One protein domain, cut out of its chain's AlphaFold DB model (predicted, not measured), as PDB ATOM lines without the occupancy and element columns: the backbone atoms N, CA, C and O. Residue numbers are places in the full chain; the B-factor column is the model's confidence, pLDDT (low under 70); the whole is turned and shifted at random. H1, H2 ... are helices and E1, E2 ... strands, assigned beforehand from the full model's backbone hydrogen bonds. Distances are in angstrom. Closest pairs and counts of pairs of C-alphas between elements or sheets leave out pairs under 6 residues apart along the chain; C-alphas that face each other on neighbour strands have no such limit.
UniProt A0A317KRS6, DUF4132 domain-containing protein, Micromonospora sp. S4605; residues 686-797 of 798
ATOM      1  N   HIS A 686     124.766 113.927 138.260       67.50
ATOM      2  CA  HIS A 686     125.843 113.808 137.271       67.50
ATOM      3  C   HIS A 686     126.962 114.844 137.457       67.50
ATOM      4  O   HIS A 686     127.992 114.754 136.780       67.50
ATOM      5  N   ALA A 687     126.748 115.816 138.349       73.31
ATOM      6  CA  ALA A 687     127.664 116.912 138.628       73.31
ATOM      7  C   ALA A 687     129.051 116.425 139.085       73.31
ATOM      8  O   ALA A 687     129.228 115.302 139.557       73.31
ATOM      9  N   GLU A 688     130.054 117.288 138.939       78.69
ATOM     10  CA  GLU A 688     131.389 117.023 139.467       78.69
ATOM     11  C   GLU A 688     131.399 117.002 141.000       78.69
ATOM     12  O   GLU A 688     130.547 117.594 141.670       78.69
ATOM     13  N   LEU A 689     132.376 116.297 141.573       79.19
ATOM     14  CA  LEU A 689     132.501 116.214 143.021       79.19
ATOM     15  C   LEU A 689     133.032 117.528 143.595       79.19
ATOM     16  O   LEU A 689     134.161 117.928 143.307       79.19
ATOM     17  N   THR A 690     132.260 118.119 144.509       81.31
ATOM     18  CA  THR A 690     132.744 119.184 145.396       81.31
ATOM     19  C   THR A 690     133.906 118.684 146.263       81.31
ATOM     20  O   THR A 690     134.082 117.476 146.461       81.31
ATOM     21  N   ALA A 691     134.688 119.601 146.845       82.00
ATOM     22  CA  ALA A 691     135.792 119.251 147.747       82.00
ATOM     23  C   ALA A 691     135.328 118.364 148.923       82.00
ATOM     24  O   ALA A 691     135.988 117.383 149.289       82.00
ATOM     25  N   THR A 692     134.134 118.640 149.453       83.00
ATOM     26  CA  THR A 692     133.495 117.805 150.478       83.00
ATOM     27  C   THR A 692     133.237 116.374 149.979       83.00
ATOM     28  O   THR A 692     133.488 115.398 150.692       83.00
ATOM     29  N   ALA A 693     132.772 116.201 148.739       84.81
ATOM     30  CA  ALA A 693     132.524 114.877 148.166       84.81
ATOM     31  C   ALA A 693     133.824 114.109 147.844       84.81
ATOM     32  O   ALA A 693     133.893 112.897 148.063       84.81
ATOM     33  N   GLN A 694     134.886 114.800 147.418       87.44
ATOM     34  CA  GLN A 694     136.220 114.206 147.243       87.44
ATOM     35  C   GLN A 694     136.795 113.692 148.572       87.44
ATOM     36  O   GLN A 694     137.373 112.605 148.637       87.44
ATOM     37  N   THR A 695     136.568 114.424 149.662       88.00
ATOM     38  CA  THR A 695     136.941 113.989 151.015       88.00
ATOM     39  C   THR A 695     136.223 112.699 151.418       88.00
ATOM     40  O   THR A 695     136.852 111.776 151.943       88.00
ATOM     41  N   ARG A 696     134.921 112.576 151.119       90.38
ATOM     42  CA  ARG A 696     134.166 111.327 151.338       90.38
ATOM     43  C   ARG A 696     134.722 110.176 150.514       90.38
ATOM     44  O   ARG A 696     134.869 109.079 151.047       90.38
ATOM     45  N   ARG A 697     135.077 110.424 149.249       93.44
ATOM     46  CA  ARG A 697     135.736 109.435 148.384       93.44
ATOM     47  C   ARG A 697     137.007 108.891 149.044       93.44
ATOM     48  O   ARG A 697     137.154 107.679 149.167       93.44
ATOM     49  N   ALA A 698     137.881 109.771 149.535       90.69
ATOM     50  CA  ALA A 698     139.122 109.375 150.208       90.69
ATOM     51  C   ALA A 698     138.887 108.562 151.496       90.69
ATOM     52  O   ALA A 698     139.690 107.689 151.833       90.69
ATOM     53  N   ALA A 699     137.798 108.828 152.226       92.19
ATOM     54  CA  ALA A 699     137.404 108.019 153.378       92.19
ATOM     55  C   ALA A 699     136.890 106.632 152.949       92.19
ATOM     56  O   ALA A 699     137.321 105.620 153.497       92.19
ATOM     57  N   LEU A 700     136.017 106.569 151.937       93.19
ATOM     58  CA  LEU A 700     135.455 105.318 151.413       93.19
ATOM     59  C   LEU A 700     136.525 104.366 150.879       93.19
ATOM     60  O   LEU A 700     136.450 103.172 151.156       93.19
ATOM     61  N   GLU A 701     137.542 104.892 150.195       94.12
ATOM     62  CA  GLU A 701     138.706 104.131 149.718       94.12
ATOM     63  C   GLU A 701     139.378 103.317 150.839       94.12
ATOM     64  O   GLU A 701     139.872 102.219 150.604       94.12
ATOM     65  N   ARG A 702     139.342 103.821 152.080       93.06
ATOM     66  CA  ARG A 702     139.929 103.167 153.262       93.06
ATOM     67  C   ARG A 702     138.924 102.328 154.044       93.06
ATOM     68  O   ARG A 702     139.312 101.347 154.676       93.06
ATOM     69  N   ILE A 703     137.651 102.715 154.043       91.94
ATOM     70  CA  ILE A 703     136.600 102.029 154.802       91.94
ATOM     71  C   ILE A 703     136.153 100.758 154.078       91.94
ATOM     72  O   ILE A 703     136.106  99.700 154.699       91.94
ATOM     73  N   ILE A 704     135.852 100.835 152.776       92.69
ATOM     74  CA  ILE A 704     135.242  99.734 152.006       92.69
ATOM     75  C   ILE A 704     136.042  98.424 152.105       92.69
ATOM     76  O   ILE A 704     135.416  97.407 152.421       92.69
ATOM     77  N   PRO A 705     137.383  98.410 151.936       92.12
ATOM     78  CA  PRO A 705     138.171  97.175 152.022       92.12
ATOM     79  C   PRO A 705     138.094  96.465 153.383       92.12
ATOM     80  O   PRO A 705     138.420  95.289 153.485       92.12
ATOM     81  N   ARG A 706     137.662  97.170 154.437       89.06
ATOM     82  CA  ARG A 706     137.537  96.660 155.813       89.06
ATOM     83  C   ARG A 706     136.115  96.216 156.160       89.06
ATOM     84  O   ARG A 706     135.794  96.007 157.327       89.06
ATOM     85  N   THR A 707     135.245  96.111 155.162       89.38
ATOM     86  CA  THR A 707     133.840  95.725 155.329       89.38
ATOM     87  C   THR A 707     133.506  94.517 154.467       89.38
ATOM     88  O   THR A 707     134.244  94.160 153.553       89.38
ATOM     89  N   THR A 708     132.328  93.929 154.681       89.38
ATOM     90  CA  THR A 708     131.793  92.860 153.820       89.38
ATOM     91  C   THR A 708     131.480  93.322 152.389       89.38
ATOM     92  O   THR A 708     131.043  92.520 151.570       89.38
ATOM     93  N   LEU A 709     131.654  94.613 152.080       89.56
ATOM     94  CA  LEU A 709     131.428  95.191 150.758       89.56
ATOM     95  C   LEU A 709     132.654  95.136 149.840       89.56
ATOM     96  O   LEU A 709     132.499  95.448 148.662       89.56
ATOM     97  N   ALA A 710     133.832  94.754 150.350       91.56
ATOM     98  CA  ALA A 710     135.108  94.833 149.632       91.56
ATOM     99  C   ALA A 710     135.048  94.241 148.212       91.56
ATOM    100  O   ALA A 710     135.392  94.921 147.252       91.56
ATOM    101  N   ASP A 711     134.498  93.033 148.059       92.88
ATOM    102  CA  ASP A 711     134.433  92.343 146.760       92.88
ATOM    103  C   ASP A 711     133.237  92.767 145.890       92.88
ATOM    104  O   ASP A 711     133.091  92.348 144.736       92.88
ATOM    105  N   ARG A 712     132.333  93.588 146.431       93.31
ATOM    106  CA  ARG A 712     131.076  93.984 145.774       93.31
ATOM    107  C   ARG A 712     131.050  95.450 145.374       93.31
ATOM    108  O   ARG A 712     130.114  95.848 144.685       93.31
ATOM    109  N   CYS A 713     132.045  96.228 145.781       95.50
ATOM    110  CA  CYS A 713     132.099  97.658 145.543       95.50
ATOM    111  C   CYS A 713     133.324  98.068 144.730       95.50
ATOM    112  O   CYS A 713     134.422  97.572 144.950       95.50
ATOM    113  N   GLU A 714     133.138  99.039 143.843       94.88
ATOM    114  CA  GLU A 714     134.211  99.701 143.103       94.88
ATOM    115  C   GLU A 714     134.060 101.219 143.241       94.88
ATOM    116  O   GLU A 714     132.966 101.769 143.095       94.88
ATOM    117  N   LEU A 715     135.157 101.912 143.546       93.88
ATOM    118  CA  LEU A 715     135.159 103.360 143.719       93.88
ATOM    119  C   LEU A 715     135.677 104.043 142.451       93.88
ATOM    120  O   LEU A 715     136.866 103.998 142.143       93.88
ATOM    121  N   THR A 716     134.783 104.726 141.742       91.06
ATOM    122  CA  THR A 716     135.117 105.495 140.531       91.06
ATOM    123  C   THR A 716     135.474 106.945 140.884       91.06
ATOM    124  O   THR A 716     135.628 107.300 142.057       91.06
ATOM    125  N   GLU A 717     135.616 107.810 139.879       87.81
ATOM    126  CA  GLU A 717     135.826 109.249 140.082       87.81
ATOM    127  C   GLU A 717     134.660 109.896 140.853       87.81
ATOM    128  O   GLU A 717     134.899 110.668 141.778       87.81
ATOM    129  N   ARG A 718     133.408 109.543 140.519       89.12
ATOM    130  CA  ARG A 718     132.194 110.233 141.011       89.12
ATOM    131  C   ARG A 718     131.222 109.349 141.789       89.12
ATOM    132  O   ARG A 718     130.356 109.861 142.499       89.12
ATOM    133  N   HIS A 719     131.348 108.030 141.661       92.12
ATOM    134  CA  HIS A 719     130.384 107.074 142.196       92.12
ATOM    135  C   HIS A 719     131.050 105.957 142.994       92.12
ATOM    136  O   HIS A 719     132.129 105.479 142.637       92.12
ATOM    137  N   LEU A 720     130.338 105.482 144.011       95.19
ATOM    138  CA  LEU A 720     130.509 104.143 144.557       95.19
ATOM    139  C   LEU A 720     129.614 103.185 143.763       95.19
ATOM    140  O   LEU A 720     128.388 103.277 143.836       95.19
ATOM    141  N   VAL A 721     130.223 102.296 142.985       95.75
ATOM    142  CA  VAL A 721     129.528 101.249 142.231       95.75
ATOM    143  C   VAL A 721     129.339 100.046 143.145       95.75
ATOM    144  O   VAL A 721     130.298  99.600 143.763       95.75
ATOM    145  N   VAL A 722     128.119  99.523 143.245       96.31
ATOM    146  CA  VAL A 722     127.737  98.420 144.134       96.31
ATOM    147  C   VAL A 722     127.083  97.318 143.309       96.31
ATOM    148  O   VAL A 722     126.074  97.549 142.644       96.31
ATOM    149  N   ARG A 723     127.644  96.110 143.359       95.56
ATOM    150  CA  ARG A 723     127.117  94.922 142.676       95.56
ATOM    151  C   ARG A 723     126.164  94.156 143.593       95.56
ATOM    152  O   ARG A 723     126.610  93.413 144.477       95.56
ATOM    153  N   GLY A 724     124.862  94.339 143.376       91.62
ATOM    154  CA  GLY A 724     123.799  93.564 144.016       91.62
ATOM    155  C   GLY A 724     123.635  92.171 143.404       91.62
ATOM    156  O   GLY A 724     124.509  91.685 142.686       91.62
ATOM    157  N   GLN A 725     122.541  91.489 143.739       90.94
ATOM    158  CA  GLN A 725     122.115  90.233 143.108       90.94
ATOM    159  C   GLN A 725     121.113  90.477 141.969       90.94
ATOM    160  O   GLN A 725     121.019  89.661 141.054       90.94
ATOM    161  N   LEU A 726     120.352  91.574 142.027       89.31
ATOM    162  CA  LEU A 726     119.343  91.952 141.039       89.31
ATOM    163  C   LEU A 726     119.879  92.972 140.032       89.31
ATOM    164  O   LEU A 726     119.611  92.814 138.845       89.31
ATOM    165  N   ASN A 727     120.602  94.006 140.481       91.38
ATOM    166  CA  ASN A 727     121.164  95.042 139.601       91.38
ATOM    167  C   ASN A 727     122.566  95.496 140.051       91.38
ATOM    168  O   ASN A 727     123.018  95.215 141.164       91.38
ATOM    169  N   THR A 728     123.234  96.263 139.186       92.62
ATOM    170  CA  THR A 728     124.399  97.079 139.557       92.62
ATOM    171  C   THR A 728     123.941  98.511 139.816       92.62
ATOM    172  O   THR A 728     123.150  99.070 139.056       92.62
ATOM    173  N   TYR A 729     124.443  99.113 140.890       94.56
ATOM    174  CA  TYR A 729     124.027 100.427 141.370       94.56
ATOM    175  C   TYR A 729     125.205 101.398 141.387       94.56
ATOM    176  O   TYR A 729     126.288 101.042 141.833       94.56
ATOM    177  N   LYS A 730     124.998 102.647 140.973       92.69
ATOM    178  CA  LYS A 730     125.968 103.744 141.080       92.69
ATOM    179  C   LYS A 730     125.451 104.765 142.079       92.69
ATOM    180  O   LYS A 730     124.451 105.426 141.813       92.69
ATOM    181  N   ILE A 731     126.125 104.902 143.215       91.44
ATOM    182  CA  ILE A 731     125.789 105.886 144.247       91.44
ATOM    183  C   ILE A 731     126.688 107.108 144.063       91.44
ATOM    184  O   ILE A 731     127.901 107.005 144.247       91.44
ATOM    185  N   HIS A 732     126.119 108.259 143.708       89.25
ATOM    186  CA  HIS A 732     126.879 109.498 143.536       89.25
ATOM    187  C   HIS A 732     127.441 109.985 144.882       89.25
ATOM    188  O   HIS A 732     126.706 110.090 145.863       89.25
ATOM    189  N   LEU A 733     128.739 110.292 144.952       88.19
ATOM    190  CA  LEU A 733     129.428 110.578 146.222       88.19
ATOM    191  C   LEU A 733     129.075 111.950 146.827       88.19
ATOM    192  O   LEU A 733     129.238 112.155 148.033       88.19
ATOM    193  N   GLY A 734     128.578 112.883 146.007       81.12
ATOM    194  CA  GLY A 734     128.109 114.199 146.455       81.12
ATOM    195  C   GLY A 734     126.669 114.175 146.969       81.12
ATOM    196  O   GLY A 734     126.417 114.456 148.142       81.12
ATOM    197  N   SER A 735     125.726 113.800 146.102       75.56
ATOM    198  CA  SER A 735     124.284 113.820 146.395       75.56
ATOM    199  C   SER A 735     123.789 112.556 147.103       75.56
ATOM    200  O   SER A 735     122.781 112.586 147.803       75.56
ATOM    201  N   GLY A 736     124.489 111.426 146.984       82.12
ATOM    202  CA  GLY A 736     124.003 110.125 147.451       82.12
ATOM    203  C   GLY A 736     122.883 109.539 146.583       82.12
ATOM    204  O   GLY A 736     122.253 108.563 146.998       82.12
ATOM    205  N   ASN A 737     122.601 110.136 145.421       83.19
ATOM    206  CA  ASN A 737     121.606 109.649 144.464       83.19
ATOM    207  C   ASN A 737     122.067 108.330 143.838       83.19
ATOM    208  O   ASN A 737     123.267 108.104 143.685       83.19
ATOM    209  N   ILE A 738     121.115 107.452 143.520       87.12
ATOM    210  CA  ILE A 738     121.403 106.100 143.037       87.12
ATOM    211  C   ILE A 738     120.909 105.969 141.600       87.12
ATOM    212  O   ILE A 738     119.756 106.279 141.308       87.12
ATOM    213  N   LEU A 739     121.771 105.457 140.726       86.62
ATOM    214  CA  LEU A 739     121.436 105.067 139.360       86.62
ATOM    215  C   LEU A 739     121.602 103.548 139.215       86.62
ATOM    216  O   LEU A 739     122.579 102.990 139.704       86.62
ATOM    217  N   MET A 740     120.664 102.876 138.555       88.62
ATOM    218  CA  MET A 740     120.708 101.443 138.254       88.62
ATOM    219  C   MET A 740     121.205 101.199 136.831       88.62
ATOM    220  O   MET A 740     120.824 101.917 135.903       88.62
ATOM    221  N   GLU A 741     122.023 100.164 136.657       83.44
ATOM    222  CA  GLU A 741     122.428  99.657 135.348       83.44
ATOM    223  C   GLU A 741     121.633  98.408 134.930       83.44
ATOM    224  O   GLU A 741     121.314  97.588 135.795       83.44
ATOM    225  N   PRO A 742     121.387  98.223 133.613       72.62
ATOM    226  CA  PRO A 742     121.703  99.144 132.510       72.62
ATOM    227  C   PRO A 742     120.727 100.340 132.431       72.62
ATOM    228  O   PRO A 742     119.596 100.268 132.897       72.62
ATOM    229  N   GLY A 743     121.161 101.458 131.830       70.12
ATOM    230  CA  GLY A 743     120.287 102.605 131.512       70.12
ATOM    231  C   GLY A 743     120.309 103.792 132.485       70.12
ATOM    232  O   GLY A 743     119.584 104.754 132.257       70.12
ATOM    233  N   ASN A 744     121.143 103.762 133.535       73.50
ATOM    234  CA  ASN A 744     121.275 104.833 134.538       73.50
ATOM    235  C   ASN A 744     119.922 105.290 135.116       73.50
ATOM    236  O   ASN A 744     119.695 106.479 135.342       73.50
ATOM    237  N   ARG A 745     118.998 104.352 135.349       79.25
ATOM    238  CA  ARG A 745     117.674 104.701 135.865       79.25
ATOM    239  C   ARG A 745     117.758 105.058 137.341       79.25
ATOM    240  O   ARG A 745     118.338 104.310 138.122       79.25
ATOM    241  N   TYR A 746     117.139 106.165 137.730       79.12
ATOM    242  CA  TYR A 746     117.128 106.596 139.122       79.12
ATOM    243  C   TYR A 746     116.427 105.581 140.044       79.12
ATOM    244  O   TYR A 746     115.382 105.027 139.692       79.12
ATOM    245  N   LEU A 747     117.010 105.350 141.224       82.25
ATOM    246  CA  LEU A 747     116.426 104.582 142.323       82.25
ATOM    247  C   LEU A 747     116.310 105.476 143.561       82.25
ATOM    248  O   LEU A 747     117.317 105.867 144.159       82.25
ATOM    249  N   CYS A 748     115.079 105.763 143.979       81.19
ATOM    250  CA  CYS A 748     114.821 106.519 145.195       81.19
ATOM    251  C   CYS A 748     114.842 105.585 146.409       81.19
ATOM    252  O   CYS A 748     113.996 104.698 146.535       81.19
ATOM    253  N   ILE A 749     115.800 105.803 147.314       80.75
ATOM    254  CA  ILE A 749     115.829 105.167 148.634       80.75
ATOM    255  C   ILE A 749     115.817 106.261 149.688       80.75
ATOM    256  O   ILE A 749     116.810 106.978 149.866       80.75
ATOM    257  N   VAL A 750     114.698 106.337 150.400       71.31
ATOM    258  CA  VAL A 750     114.511 107.209 151.554       71.31
ATOM    259  C   VAL A 750     114.907 106.436 152.814       71.31
ATOM    260  O   VAL A 750     114.273 105.432 153.142       71.31
ATOM    261  N   PRO A 751     115.950 106.863 153.545       65.38
ATOM    262  CA  PRO A 751     116.293 106.240 154.815       65.38
ATOM    263  C   PRO A 751     115.153 106.443 155.821       65.38
ATOM    264  O   PRO A 751     114.656 107.567 155.953       65.38
ATOM    265  N   PRO A 752     114.765 105.421 156.599       60.56
ATOM    266  CA  PRO A 752     113.873 105.643 157.725       60.56
ATOM    267  C   PRO A 752     114.533 106.608 158.721       60.56
ATOM    268  O   PRO A 752     115.718 106.486 159.027       60.56
ATOM    269  N   ARG A 753     113.752 107.542 159.289       46.34
ATOM    270  CA  ARG A 753     114.237 108.545 160.270       46.34
ATOM    271  C   ARG A 753     114.952 107.934 161.487       46.34
ATOM    272  O   ARG A 753     115.693 108.634 162.171       46.34
ATOM    273  N   ARG A 754     114.712 106.650 161.775       41.66
ATOM    274  CA  ARG A 754     115.440 105.816 162.741       41.66
ATOM    275  C   ARG A 754     115.487 104.384 162.211       41.66
ATOM    276  O   ARG A 754     114.473 103.695 162.240       41.66
ATOM    277  N   GLY A 755     116.652 103.951 161.743       40.06
ATOM    278  CA  GLY A 755     116.941 102.554 161.417       40.06
ATOM    279  C   GLY A 755     118.193 102.084 162.164       40.06
ATOM    280  O   GLY A 755     119.002 102.925 162.561       40.06
ATOM    281  N   PRO A 756     118.365 100.772 162.391       38.75
ATOM    282  CA  PRO A 756     119.612 100.242 162.924       38.75
ATOM    283  C   PRO A 756     120.736 100.502 161.912       38.75
ATOM    284  O   PRO A 756     120.782  99.883 160.853       38.75
ATOM    285  N   GLN A 757     121.636 101.438 162.219       48.44
ATOM    286  CA  GLN A 757     122.896 101.561 161.492       48.44
ATOM    287  C   GLN A 757     123.789 100.383 161.887       48.44
ATOM    288  O   GLN A 757     124.011 100.136 163.073       48.44
ATOM    289  N   GLN A 758     124.309  99.654 160.900       51.91
ATOM    290  CA  GLN A 758     125.451  98.777 161.149       51.91
ATOM    291  C   GLN A 758     126.618  99.646 161.639       51.91
ATOM    292  O   GLN A 758     126.881 100.704 161.065       51.91
ATOM    293  N   SER A 759     127.290  99.228 162.716       62.78
ATOM    294  CA  SER A 759     128.350 100.006 163.367       62.78
ATOM    295  C   SER A 759     129.650  99.953 162.560       62.78
ATOM    296  O   SER A 759     130.611  99.281 162.933       62.78
ATOM    297  N   VAL A 760     129.671 100.626 161.414       79.44
ATOM    298  CA  VAL A 760     130.892 100.839 160.637       79.44
ATOM    299  C   VAL A 760     131.625 102.038 161.221       79.44
ATOM    300  O   VAL A 760     131.027 103.083 161.479       79.44
ATOM    301  N   PHE A 761     132.928 101.882 161.447       85.81
ATOM    302  CA  PHE A 761     133.779 102.981 161.882       85.81
ATOM    303  C   PHE A 761     133.800 104.100 160.830       85.81
ATOM    304  O   PHE A 761     134.029 103.843 159.647       85.81
ATOM    305  N   LEU A 762     133.617 105.346 161.278       88.94
ATOM    306  CA  LEU A 762     133.810 106.547 160.468       88.94
ATOM    307  C   LEU A 762     134.933 107.402 161.077       88.94
ATOM    308  O   LEU A 762     134.892 107.672 162.281       88.94
ATOM    309  N   PRO A 763     135.900 107.884 160.271       89.00
ATOM    310  CA  PRO A 763     137.024 108.683 160.764       89.00
ATOM    311  C   PRO A 763     136.621 110.089 161.233       89.00
ATOM    312  O   PRO A 763     137.392 110.749 161.925       89.00
ATOM    313  N   PHE A 764     135.421 110.553 160.886       88.88
ATOM    314  CA  PHE A 764     134.832 111.829 161.299       88.88
ATOM    315  C   PHE A 764     133.303 111.755 161.186       88.88
ATOM    316  O   PHE A 764     132.755 110.811 160.615       88.88
ATOM    317  N   GLU A 765     132.606 112.748 161.733       84.88
ATOM    318  CA  GLU A 765     131.153 112.870 161.588       84.88
ATOM    319  C   GLU A 765     130.772 113.425 160.212       84.88
ATOM    320  O   GLU A 765     131.189 114.526 159.849       84.88
ATOM    321  N   ASP A 766     129.999 112.659 159.440       85.38
ATOM    322  CA  ASP A 766     129.435 113.092 158.160       85.38
ATOM    323  C   ASP A 766     128.209 112.236 157.799       85.38
ATOM    324  O   ASP A 766     128.326 111.061 157.434       85.38
ATOM    325  N   ASP A 767     127.020 112.835 157.899       82.81
ATOM    326  CA  ASP A 767     125.741 112.154 157.659       82.81
ATOM    327  C   ASP A 767     125.627 111.595 156.238       82.81
ATOM    328  O   ASP A 767     125.019 110.547 156.013       82.81
ATOM    329  N   ARG A 768     126.228 112.273 155.253       85.19
ATOM    330  CA  ARG A 768     126.163 111.860 153.848       85.19
ATOM    331  C   ARG A 768     127.077 110.665 153.584       85.19
ATOM    332  O   ARG A 768     126.673 109.763 152.858       85.19
ATOM    333  N   LEU A 769     128.260 110.610 154.191       88.62
ATOM    334  CA  LEU A 769     129.133 109.434 154.161       88.62
ATOM    335  C   LEU A 769     128.431 108.224 154.789       88.62
ATOM    336  O   LEU A 769     128.401 107.150 154.185       88.62
ATOM    337  N   ALA A 770     127.807 108.413 155.957       87.56
ATOM    338  CA  ALA A 770     127.017 107.374 156.616       87.56
ATOM    339  C   ALA A 770     125.840 106.904 155.740       87.56
ATOM    340  O   ALA A 770     125.587 105.704 155.626       87.56
ATOM    341  N   LEU A 771     125.154 107.836 155.070       86.00
ATOM    342  CA  LEU A 771     124.068 107.545 154.133       86.00
ATOM    343  C   LEU A 771     124.541 106.735 152.919       86.00
ATOM    344  O   LEU A 771     123.894 105.751 152.560       86.00
ATOM    345  N   VAL A 772     125.653 107.129 152.289       89.62
ATOM    346  CA  VAL A 772     126.234 106.412 151.139       89.62
ATOM    347  C   VAL A 772     126.595 104.980 151.532       89.62
ATOM    348  O   VAL A 772     126.219 104.049 150.822       89.62
ATOM    349  N   LEU A 773     127.236 104.784 152.690       90.81
ATOM    350  CA  LEU A 773     127.542 103.449 153.212       90.81
ATOM    351  C   LEU A 773     126.270 102.646 153.493       90.81
ATOM    352  O   LEU A 773     126.155 101.513 153.038       90.81
ATOM    353  N   SER A 774     125.284 103.234 154.173       89.31
ATOM    354  CA  SER A 774     124.011 102.561 154.464       89.31
ATOM    355  C   SER A 774     123.296 102.100 153.191       89.31
ATOM    356  O   SER A 774     122.759 100.993 153.165       89.31
ATOM    357  N   LYS A 775     123.295 102.926 152.136       90.75
ATOM    358  CA  LYS A 775     122.757 102.562 150.818       90.75
ATOM    359  C   LYS A 775     123.565 101.432 150.187       90.75
ATOM    360  O   LYS A 775     122.968 100.489 149.681       90.75
ATOM    361  N   ALA A 776     124.894 101.481 150.259       92.88
ATOM    362  CA  ALA A 776     125.750 100.431 149.716       92.88
ATOM    363  C   ALA A 776     125.510  99.067 150.388       92.88
ATOM    364  O   ALA A 776     125.363  98.070 149.686       92.88
ATOM    365  N   PHE A 777     125.379  99.019 151.719       91.31
ATOM    366  CA  PHE A 777     125.035  97.782 152.436       91.31
ATOM    367  C   PHE A 777     123.663  97.236 152.052       91.31
ATOM    368  O   PHE A 777     123.533  96.040 151.806       91.31
ATOM    369  N   LEU A 778     122.654  98.106 151.970       90.94
ATOM    370  CA  LEU A 778     121.307  97.712 151.567       90.94
ATOM    371  C   LEU A 778     121.290  97.137 150.140       90.94
ATOM    372  O   LEU A 778     120.685  96.098 149.902       90.94
ATOM    373  N   LEU A 779     121.968  97.803 149.202       93.38
ATOM    374  CA  LEU A 779     121.978  97.451 147.778       93.38
ATOM    375  C   LEU A 779     122.858  96.244 147.451       93.38
ATOM    376  O   LEU A 779     122.576  95.516 146.503       93.38
ATOM    377  N   ALA A 780     123.901  95.990 148.240       92.19
ATOM    378  CA  ALA A 780     124.673  94.761 148.112       92.19
ATOM    379  C   ALA A 780     123.805  93.516 148.383       92.19
ATOM    380  O   ALA A 780     124.061  92.457 147.815       92.19
ATOM    381  N   ASP A 781     122.760  93.628 149.205       90.88
ATOM    382  CA  ASP A 781     121.819  92.544 149.522       90.88
ATOM    383  C   ASP A 781     120.406  92.831 148.977       90.88
ATOM    384  O   ASP A 781     119.391  92.560 149.622       90.88
ATOM    385  N   ASP A 782     120.341  93.409 147.772       91.56
ATOM    386  CA  ASP A 782     119.109  93.874 147.117       91.56
ATOM    387  C   ASP A 782     117.974  92.834 147.039       91.56
ATOM    388  O   ASP A 782     116.802  93.187 147.173       91.56
ATOM    389  N   ALA A 783     118.290  91.547 146.894       90.00
ATOM    390  CA  ALA A 783     117.311  90.459 146.873       90.00
ATOM    391  C   ALA A 783     116.577  90.258 148.210       90.00
ATOM    392  O   ALA A 783     115.491  89.674 148.230       90.00
ATOM    393  N   ARG A 784     117.147  90.727 149.328       90.19
ATOM    394  CA  ARG A 784     116.549  90.636 150.672       90.19
ATOM    395  C   ARG A 784     115.792  91.898 151.075       90.19
ATOM    396  O   ARG A 784     115.219  91.938 152.168       90.19
ATOM    397  N   ILE A 785     115.737  92.908 150.206       88.69
ATOM    398  CA  ILE A 785     114.942  94.114 150.434       88.69
ATOM    399  C   ILE A 785     113.453  93.750 150.396       88.69
ATOM    400  O   ILE A 785     112.947  93.213 149.412       88.69
ATOM    401  N   THR A 786     112.742  94.064 151.480       87.56
ATOM    402  CA  THR A 786     111.301  93.790 151.637       87.56
ATOM    403  C   THR A 786     110.429  95.040 151.568       87.56
ATOM    404  O   THR A 786     109.209  94.914 151.485       87.56
ATOM    405  N   ASP A 787     111.030  96.234 151.573       85.44
ATOM    406  CA  ASP A 787     110.302  97.500 151.481       85.44
ATOM    407  C   ASP A 787     109.540  97.586 150.141       85.44
ATOM    408  O   ASP A 787     110.181  97.608 149.081       85.44
ATOM    409  N   PRO A 788     108.193  97.650 150.153       84.00
ATOM    410  CA  PRO A 788     107.398  97.653 148.927       84.00
ATOM    411  C   PRO A 788     107.730  98.809 147.978       84.00
ATOM    412  O   PRO A 788     107.669  98.624 146.761       84.00
ATOM    413  N   SER A 789     108.115  99.978 148.506       81.81
ATOM    414  CA  SER A 789     108.434 101.166 147.703       81.81
ATOM    415  C   SER A 789     109.736 101.002 146.915       81.81
ATOM    416  O   SER A 789     109.841 101.455 145.773       81.81
ATOM    417  N   ILE A 790     110.714 100.290 147.483       85.62
ATOM    418  CA  ILE A 790     111.989  99.983 146.824       85.62
ATOM    419  C   ILE A 790     111.798  98.806 145.864       85.62
ATOM    420  O   ILE A 790     112.213  98.869 144.707       85.62
ATOM    421  N   VAL A 791     111.111  97.745 146.302       86.38
ATOM    422  CA  VAL A 791     110.866  96.541 145.491       86.38
ATOM    423  C   VAL A 791     110.104  96.868 144.205       86.38
ATOM    424  O   VAL A 791     110.434  96.314 143.155       86.38
ATOM    425  N   ALA A 792     109.126  97.777 144.247       83.62
ATOM    426  CA  ALA A 792     108.410  98.226 143.052       83.62
ATOM    427  C   ALA A 792     109.357  98.861 142.013       83.62
ATOM    428  O   ALA A 792     109.308  98.502 140.836       83.62
ATOM    429  N   GLN A 793     110.275  99.728 142.455       85.62
ATOM    430  CA  GLN A 793     111.267 100.380 141.589       85.62
ATOM    431  C   GLN A 793     112.310  99.394 141.034       85.62
ATOM    432  O   GLN A 793     112.739  99.535 139.887       85.62
ATOM    433  N   LEU A 794     112.699  98.379 141.817       84.56
ATOM    434  CA  LEU A 794     113.615  97.317 141.382       84.56
ATOM    435  C   LEU A 794     112.966  96.373 140.361       84.56
ATOM    436  O   LEU A 794     113.628  95.917 139.434       84.56
ATOM    437  N   ARG A 795     111.669  96.072 140.506       77.31
ATOM    438  CA  ARG A 795     110.938  95.158 139.609       77.31
ATOM    439  C   ARG A 795     110.507  95.803 138.304       77.31
ATOM    440  O   ARG A 795     110.515  95.122 137.289       77.31
ATOM    441  N   ALA A 796     110.242  97.108 138.302       62.38
ATOM    442  CA  ALA A 796     110.051  97.875 137.072       62.38
ATOM    443  C   ALA A 796     111.314  97.895 136.172       62.38
ATOM    444  O   ALA A 796     111.298  98.511 135.113       62.38
ATOM    445  N   ALA A 797     112.442  97.302 136.607       51.03
ATOM    446  CA  ALA A 797     113.707  97.166 135.860       51.03
ATOM    447  C   ALA A 797     113.772  95.965 134.920       51.03
ATOM    448  O   ALA A 797     114.737  95.871 134.167       51.03
TER     449      ALA A 797
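AT A GLANCE: This is residues 686 to 797 of the 798 residues of the protein "DUF4132 domain-containing protein" of Micromonospora sp. S4605 (UniProt A0A317KRS6). A twisted antiparallel sheet of five strands, its lines turning by 112 degrees from edge to edge, has helix H2 running along the strands over one face and H1 slanting over edge strand E1 on that same face; this makes two layers, a sheet with helices on one face. The short helix H3 sits near the other edge, beside E5, and a long loop, residues 748 to 766, swings out beyond H2 on its side away from the sheet. The 112 printed residues hold three named helices and five named strands in the order H1 E1 E2 E3 E4 E5 H2 H3, with helices and strands mixed. The sheet's order is E1 - E2 - E3 - E4 - E5, and the whole is compact and rounded, with a radius of gyration of the C-alphas of 13.3 A and spans of 35 by 30 by 27 A.

HOW THE PARTS SIT: E1, residues 713 to 715, E2, 719 to 723, E3, 728 to 732, E4, 738 to 741, and E5, 745 to 747, form a meander, each strand the antiparallel neighbour and hairpin partner of the one before. Within hydrogen-bond range are N 714 and O 721, 2.9 A, for E1 and E2; N 722 and O 729, 2.8 A, for E2 and E3; N 730 and O 739, 2.8 A, for E3 and E4; and N 740 and O 745, 2.8 A, for E4 and E5. H2, residues 767 to 780, lies over E2 and E3 at a height over the sheet of 9.7 A, at 4 degrees to E2 on the local plane; its closest C-alphas to E2 are those of Ala 780 and Arg 723, 6.0 A. H1, residues 691 to 706, is on the same face, over E1 and only just not over E2, on which 2 of its C-alphas fall; its height is 9.3 A, and it runs slantwise at 35 degrees to E1 on the local plane. The closest C-alphas of H1 and E1 are those of Glu 701 and Leu 715, 7.0 A. H1 and H2 are close but not clearly touching, the closest C-alphas being Arg 696 and Leu 769, 6.1 A, with a steep tilt of 44 degrees, the same way. H3, residues 788 to 795, only grazes the sheet with residues 790 to 794; C-alphas 747 and 793 are the closest of E5 and H3, 6.7 A. Every O i to N i+4 pair is within hydrogen-bond range in H2, against 9 of 12 in H1 and 3 of 4 in H3.

IN THESE COORDINATES: H1 runs 24.1 A from C-alpha 691 at (135.792, 119.251, 147.747), with a kink of 26 degrees near residue 699. H2 is 19.9 A long, E3 13.3 A and E2 12.6 A. H3 ends with C-alpha 795 at (110.938, 95.158, 139.609).

THE WHOLE: The C-alphas of Pro 763 and Ala 796 are the two farthest apart, 37.5 A. The printed part has no cut, and E5 to H2 is the long link. Mean pLDDT of the printed part is 83.7; residues 686, 751 to 759 and 796 to 797 are under 70.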